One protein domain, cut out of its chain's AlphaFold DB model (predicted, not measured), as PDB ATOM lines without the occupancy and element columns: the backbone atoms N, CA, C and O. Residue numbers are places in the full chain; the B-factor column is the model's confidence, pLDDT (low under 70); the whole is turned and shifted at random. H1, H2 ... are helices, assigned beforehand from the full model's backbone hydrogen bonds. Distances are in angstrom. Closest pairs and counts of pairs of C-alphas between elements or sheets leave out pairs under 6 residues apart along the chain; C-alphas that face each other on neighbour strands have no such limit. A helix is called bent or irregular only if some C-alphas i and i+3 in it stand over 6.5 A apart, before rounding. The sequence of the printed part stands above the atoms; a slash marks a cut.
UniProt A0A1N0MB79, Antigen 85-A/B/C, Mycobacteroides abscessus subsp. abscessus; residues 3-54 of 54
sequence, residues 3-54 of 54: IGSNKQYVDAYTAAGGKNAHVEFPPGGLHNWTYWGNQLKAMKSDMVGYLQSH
ATOM      1  N   ILE A   3     173.025 174.050 123.898       81.25
ATOM      2  CA  ILE A   3     172.576 175.155 123.036       81.25
ATOM      3  C   ILE A   3     171.465 174.716 122.065       81.25
ATOM      4  O   ILE A   3     170.572 175.508 121.775       81.25
ATOM      5  N   GLY A   4     171.503 173.476 121.566       86.62
ATOM      6  CA  GLY A   4     170.522 172.980 120.595       86.62
ATOM      7  C   GLY A   4     169.131 172.815 121.205       86.62
ATOM      8  O   GLY A   4     168.162 173.338 120.666       86.62
ATOM      9  N   SER A   5     169.047 172.169 122.370       92.19
ATOM     10  CA  SER A   5     167.785 172.002 123.100       92.19
ATOM     11  C   SER A   5     167.208 173.337 123.576       92.19
ATOM     12  O   SER A   5     166.000 173.535 123.522       92.19
ATOM     13  N   ASN A   6     168.058 174.284 123.984       92.88
ATOM     14  CA  ASN A   6     167.590 175.606 124.406       92.88
ATOM     15  C   ASN A   6     167.000 176.407 123.237       92.88
ATOM     16  O   ASN A   6     166.004 177.094 123.426       92.88
ATOM     17  N   LYS A   7     167.562 176.301 122.024       94.50
ATOM     18  CA  LYS A   7     166.965 176.920 120.827       94.50
ATOM     19  C   LYS A   7     165.589 176.328 120.513       94.50
ATOM     20  O   LYS A   7     164.638 177.080 120.354       94.50
ATOM     21  N   GLN A   8     165.465 175.000 120.550       96.50
ATOM     22  CA  GLN A   8     164.183 174.316 120.343       96.50
ATOM     23  C   GLN A   8     163.113 174.744 121.360       96.50
ATOM     24  O   GLN A   8     161.950 174.904 121.000       96.50
ATOM     25  N   TYR A   9     163.498 174.958 122.622       95.94
ATOM     26  CA  TYR A   9     162.591 175.489 123.641       95.94
ATOM     27  C   TYR A   9     162.069 176.886 123.280       95.94
ATOM     28  O   TYR A   9     160.873 177.138 123.404       95.94
ATOM     29  N   VAL A  10     162.944 177.783 122.819       97.06
ATOM     30  CA  VAL A  10     162.565 179.154 122.440       97.06
ATOM     31  C   VAL A  10     161.625 179.143 121.244       97.06
ATOM     32  O   VAL A  10     160.594 179.807 121.288       97.06
ATOM     33  N   ASP A  11     161.932 178.332 120.230       97.50
ATOM     34  CA  ASP A  11     161.071 178.173 119.057       97.50
ATOM     35  C   ASP A  11     159.662 177.719 119.474       97.50
ATOM     36  O   ASP A  11     158.664 178.303 119.051       97.50
ATOM     37  N   ALA A  12     159.570 176.729 120.370       98.19
ATOM     38  CA  ALA A  12     158.297 176.246 120.901       98.19
ATOM     39  C   ALA A  12     157.568 177.296 121.762       98.19
ATOM     40  O   ALA A  12     156.358 177.472 121.615       98.19
ATOM     41  N   TYR A  13     158.284 178.017 122.632       98.25
ATOM     42  CA  TYR A  13     157.731 179.087 123.471       98.25
ATOM     43  C   TYR A  13     157.116 180.203 122.620       98.25
ATOM     44  O   TYR A  13     155.984 180.629 122.866       98.25
ATOM     45  N   THR A  14     157.830 180.644 121.584       97.56
ATOM     46  CA  THR A  14     157.352 181.673 120.659       97.56
ATOM     47  C   THR A  14     156.195 181.164 119.802       97.56
ATOM     48  O   THR A  14     155.204 181.879 119.652       97.56
ATOM     49  N   ALA A  15     156.257 179.929 119.292       98.19
ATOM     50  CA  ALA A  15     155.167 179.324 118.519       98.19
ATOM     51  C   ALA A  15     153.864 179.192 119.330       98.19
ATOM     52  O   ALA A  15     152.777 179.345 118.780       98.19
ATOM     53  N   ALA A  16     153.966 178.974 120.644       98.44
ATOM     54  CA  ALA A  16     152.829 178.956 121.564       98.44
ATOM     55  C   ALA A  16     152.289 180.359 121.924       98.44
ATOM     56  O   ALA A  16     151.341 180.474 122.697       98.44
ATOM     57  N   GLY A  17     152.880 181.434 121.388       98.19
ATOM     58  CA  GLY A  17     152.468 182.813 121.651       98.19
ATOM     59  C   GLY A  17     153.077 183.431 122.913       98.19
ATOM     60  O   GLY A  17     152.588 184.464 123.371       98.19
ATOM     61  N   GLY A  18     154.132 182.833 123.473       97.75
ATOM     62  CA  GLY A  18     154.885 183.393 124.590       97.75
ATOM     63  C   GLY A  18     155.568 184.715 124.223       97.75
ATOM     64  O   GLY A  18     156.169 184.845 123.156       97.75
ATOM     65  N   LYS A  19     155.457 185.719 125.102       97.19
ATOM     66  CA  LYS A  19     155.918 187.101 124.845       97.19
ATOM     67  C   LYS A  19     156.633 187.771 126.022       97.19
ATOM     68  O   LYS A  19     156.944 188.950 125.935       97.19
ATOM     69  N   ASN A  20     156.876 187.046 127.113       96.44
ATOM     70  CA  ASN A  20     157.414 187.602 128.361       96.44
ATOM     71  C   ASN A  20     158.674 186.867 128.853       96.44
ATOM     72  O   ASN A  20     158.931 186.804 130.050       96.44
ATOM     73  N   ALA A  21     159.429 186.245 127.947       96.50
ATOM     74  CA  ALA A  21     160.709 185.623 128.269       96.50
ATOM     75  C   ALA A  21     161.850 186.461 127.687       96.50
ATOM     76  O   ALA A  21     161.842 186.778 126.497       96.50
ATOM     77  N   HIS A  22     162.849 186.770 128.514       95.69
ATOM     78  CA  HIS A  22     164.136 187.270 128.050       95.69
ATOM     79  C   HIS A  22     165.064 186.080 127.797       95.69
ATOM     80  O   HIS A  22     165.304 185.273 128.695       95.69
ATOM     81  N   VAL A  23     165.576 185.955 126.575       94.94
ATOM     82  CA  VAL A  23     166.443 184.844 126.178       94.94
ATOM     83  C   VAL A  23     167.681 185.397 125.493       94.94
ATOM     84  O   VAL A  23     167.579 186.101 124.491       94.94
ATOM     85  N   GLU A  24     168.851 185.016 125.995       92.69
ATOM     86  CA  GLU A  24     170.142 185.405 125.440       92.69
ATOM     87  C   GLU A  24     170.941 184.156 125.034       92.69
ATOM     88  O   GLU A  24     171.059 183.196 125.800       92.69
ATOM     89  N   PHE A  25     171.523 184.166 123.830       91.12
ATOM     90  CA  PHE A  25     172.458 183.136 123.360       91.12
ATOM     91  C   PHE A  25     173.825 183.757 123.056       91.12
ATOM     92  O   PHE A  25     174.117 184.028 121.887       91.12
ATOM     93  N   PRO A  26     174.677 183.985 124.070       86.69
ATOM     94  CA  PRO A  26     175.972 184.615 123.857       86.69
ATOM     95  C   PRO A  26     176.851 183.796 122.903       86.69
ATOM     96  O   PRO A  26     176.815 182.561 122.940       86.69
ATOM     97  N   PRO A  27     177.668 184.454 122.059       79.69
ATOM     98  CA  PRO A  27     178.535 183.780 121.087       79.69
ATOM     99  C   PRO A  27     179.608 182.899 121.751       79.69
ATOM    100  O   PRO A  27     180.220 182.067 121.086       79.69
ATOM    101  N   GLY A  28     179.812 183.051 123.064       74.94
ATOM    102  CA  GLY A  28     180.637 182.185 123.890       74.94
ATOM    103  C   GLY A  28     180.126 182.130 125.328       74.94
ATOM    104  O   GLY A  28     179.536 183.078 125.839       74.94
ATOM    105  N   GLY A  29     180.368 181.002 125.987       71.44
ATOM    106  CA  GLY A  29     179.995 180.770 127.375       71.44
ATOM    107  C   GLY A  29     180.527 179.419 127.829       71.44
ATOM    108  O   GLY A  29     180.498 178.446 127.075       71.44
ATOM    109  N   LEU A  30     181.049 179.365 129.051       80.19
ATOM    110  CA  LEU A  30     181.477 178.112 129.661       80.19
ATOM    111  C   LEU A  30     180.330 177.559 130.503       80.19
ATOM    112  O   LEU A  30     179.638 178.306 131.192       80.19
ATOM    113  N   HIS A  31     180.147 176.241 130.478       86.69
ATOM    114  CA  HIS A  31     179.211 175.556 131.368       86.69
ATOM    115  C   HIS A  31     179.838 175.461 132.769       86.69
ATOM    116  O   HIS A  31     180.322 174.408 133.175       86.69
ATOM    117  N   ASN A  32     179.940 176.598 133.464       91.62
ATOM    118  CA  ASN A  32     180.568 176.689 134.774       91.62
ATOM    119  C   ASN A  32     179.936 177.768 135.664       91.62
ATOM    120  O   ASN A  32     179.223 178.664 135.210       91.62
ATOM    121  N   TRP A  33     180.263 177.691 136.953       93.94
ATOM    122  CA  TRP A  33     179.731 178.578 137.984       93.94
ATOM    123  C   TRP A  33     180.088 180.046 137.795       93.94
ATOM    124  O   TRP A  33     179.254 180.903 138.070       93.94
ATOM    125  N   THR A  34     181.290 180.355 137.307       93.81
ATOM    126  CA  THR A  34     181.694 181.746 137.065       93.81
ATOM    127  C   THR A  34     180.784 182.402 136.032       93.81
ATOM    128  O   THR A  34     180.307 183.516 136.244       93.81
ATOM    129  N   TYR A  35     180.497 181.697 134.935       92.56
ATOM    130  CA  TYR A  35     179.593 182.181 133.902       92.56
ATOM    131  C   TYR A  35     178.168 182.340 134.445       92.56
ATOM    132  O   TYR A  35     177.582 183.412 134.311       92.56
ATOM    133  N   TRP A  36     177.636 181.331 135.143       92.81
ATOM    134  CA  TRP A  36     176.298 181.407 135.741       92.81
ATOM    135  C   TRP A  36     176.156 182.515 136.786       92.81
ATOM    136  O   TRP A  36     175.135 183.195 136.821       92.81
ATOM    137  N   GLY A  37     177.186 182.756 137.597       95.88
ATOM    138  CA  GLY A  37     177.192 183.839 138.579       95.88
ATOM    139  C   GLY A  37     177.113 185.225 137.935       95.88
ATOM    140  O   GLY A  37     176.458 186.116 138.476       95.88
ATOM    141  N   ASN A  38     177.728 185.411 136.764       95.06
ATOM    142  CA  ASN A  38     177.604 186.656 136.005       95.06
ATOM    143  C   ASN A  38     176.196 186.823 135.418       95.06
ATOM    144  O   ASN A  38     175.640 187.917 135.505       95.06
ATOM    145  N   GLN A  39     175.593 185.745 134.905       94.44
ATOM    146  CA  GLN A  39     174.212 185.770 134.404       94.44
ATOM    147  C   GLN A  39     173.206 186.096 135.518       94.44
ATOM    148  O   GLN A  39     172.344 186.952 135.345       94.44
ATOM    149  N   LEU A  40     173.378 185.522 136.715       96.19
ATOM    150  CA  LEU A  40     172.544 185.850 137.875       96.19
ATOM    151  C   LEU A  40     172.613 187.343 138.241       96.19
ATOM    152  O   LEU A  40     171.595 187.961 138.545       96.19
ATOM    153  N   LYS A  41     173.808 187.946 138.196       96.88
ATOM    154  CA  LYS A  41     173.968 189.386 138.444       96.88
ATOM    155  C   LYS A  41     173.277 190.229 137.371       96.88
ATOM    156  O   LYS A  41     172.672 191.238 137.724       96.88
ATOM    157  N   ALA A  42     173.345 189.817 136.106       96.25
ATOM    158  CA  ALA A  42     172.684 190.507 134.999       96.25
ATOM    159  C   ALA A  42     171.151 190.503 135.148       96.25
ATOM    160  O   ALA A  42     170.509 191.529 134.944       96.25
ATOM    161  N   MET A  43     170.571 189.391 135.613       97.44
ATOM    162  CA  MET A  43     169.121 189.249 135.820       97.44
ATOM    163  C   MET A  43     168.571 190.028 137.024       97.44
ATOM    164  O   MET A  43     167.357 190.161 137.170       97.44
ATOM    165  N   LYS A  44     169.429 190.557 137.908       96.81
ATOM    166  CA  LYS A  44     169.000 191.163 139.179       96.81
ATOM    167  C   LYS A  44     167.955 192.267 138.994       96.81
ATOM    168  O   LYS A  44     166.977 192.299 139.734       96.81
ATOM    169  N   SER A  45     168.176 193.181 138.048       97.06
ATOM    170  CA  SER A  45     167.262 194.313 137.830       97.06
ATOM    171  C   SER A  45     165.893 193.857 137.326       97.06
ATOM    172  O   SER A  45     164.883 194.396 137.765       97.06
ATOM    173  N   ASP A  46     165.869 192.863 136.438       97.12
ATOM    174  CA  ASP A  46     164.644 192.284 135.882       97.12
ATOM    175  C   ASP A  46     163.815 191.598 136.979       97.12
ATOM    176  O   ASP A  46     162.646 191.922 137.182       97.12
ATOM    177  N   MET A  47     164.462 190.755 137.793       96.44
ATOM    178  CA  MET A  47     163.809 190.071 138.914       96.44
ATOM    179  C   MET A  47     163.226 191.048 139.941       96.44
ATOM    180  O   MET A  47     162.094 190.869 140.386       96.44
ATOM    181  N   VAL A  48     163.993 192.070 140.336       97.19
ATOM    182  CA  VAL A  48     163.529 193.079 141.300       97.19
ATOM    183  C   VAL A  48     162.347 193.856 140.727       97.19
ATOM    184  O   VAL A  48     161.340 194.004 141.414       97.19
ATOM    185  N   GLY A  49     162.440 194.300 139.469       96.94
ATOM    186  CA  GLY A  49     161.359 195.023 138.802       96.94
ATOM    187  C   GLY A  49     160.070 194.206 138.731       96.94
ATOM    188  O   GLY A  49     159.011 194.700 139.107       96.94
ATOM    189  N   TYR A  50     160.158 192.935 138.331       95.50
ATOM    190  CA  TYR A  50     158.994 192.053 138.263       95.50
ATOM    191  C   TYR A  50     158.350 191.835 139.641       95.50
ATOM    192  O   TYR A  50     157.145 192.037 139.799       95.50
ATOM    193  N   LEU A  51     159.150 191.485 140.655       96.06
ATOM    194  CA  LEU A  51     158.657 191.144 141.995       96.06
ATOM    195  C   LEU A  51     158.126 192.341 142.792       96.06
ATOM    196  O   LEU A  51     157.330 192.138 143.697       96.06
ATOM    197  N   GLN A  52     158.573 193.561 142.491       96.25
ATOM    198  CA  GLN A  52     158.106 194.780 143.164       96.25
ATOM    199  C   GLN A  52     156.959 195.483 142.430       96.25
ATOM    200  O   GLN A  52     156.403 196.447 142.950       96.25
ATOM    201  N   SER A  53     156.630 195.049 141.211       89.88
ATOM    202  CA  SER A  53     155.552 195.639 140.405       89.88
ATOM    203  C   SER A  53     154.149 195.105 140.731       89.88
ATOM    204  O   SER A  53     153.177 195.581 140.146       89.88
ATOM    205  N   HIS A  54     154.043 194.150 141.658       63.31
ATOM    206  CA  HIS A  54     152.805 193.531 142.145       63.31
ATOM    207  C   HIS A  54     152.757 193.598 143.675       63.31
ATOM    208  O   HIS A  54     151.634 193.532 144.220       63.31
TER     209      HIS A  54
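What this domain is: This is residues 3 to 54 of the 54 residues of the protein "Antigen 85-A/B/C" of Mycobacteroides abscessus subsp. abscessus (UniProt A0A1N0MB79). A long bent helix, H2, runs along one side of an open, flat frame, and a shorter helix, H1, lies on the other side; the long link, residues 16 to 32, folds back from the end of H1 and passes between them to the start of H2. The helices do not meet. The printed part has 52 residues with two named helices, H1 then H2, and no named strand: all helix, loose, radius of gyration of the C-alphas 13.3 A, spans 34 by 33 by 14 A.

Where its parts are: H2, residues 33 to 52, was assigned as one helix by its hydrogen bonds but is bent: C-alphas 42 and 45 are 7.2 A apart. Its arms are H2a, residues 33 to 42, 14.2 A long from C-alpha 33 at (179.731, 178.578, 137.984), and H2b, residues 45 to 52, 10.6 A long and ending with C-alpha 52 at (158.106, 194.780, 143.164). H1, residues 3 to 15, measures 18.5 A from C-alpha 3 at (172.576, 175.155, 123.036).

How they stand to each other: H2a and H2b stand at a steep tilt of 58 degrees. H1 is apart from both arms. In H1, H2a and H2b every O i to N i+4 pair is within hydrogen-bond range.

The domain as a whole: The C-alphas farthest apart, of Gly 28 and His 54, are 35.2 A apart. Residues 26 to 38, of which 33 to 38 belong to H2, stand free. The printed part has no cut; pLDDT is under 70 at residue 54.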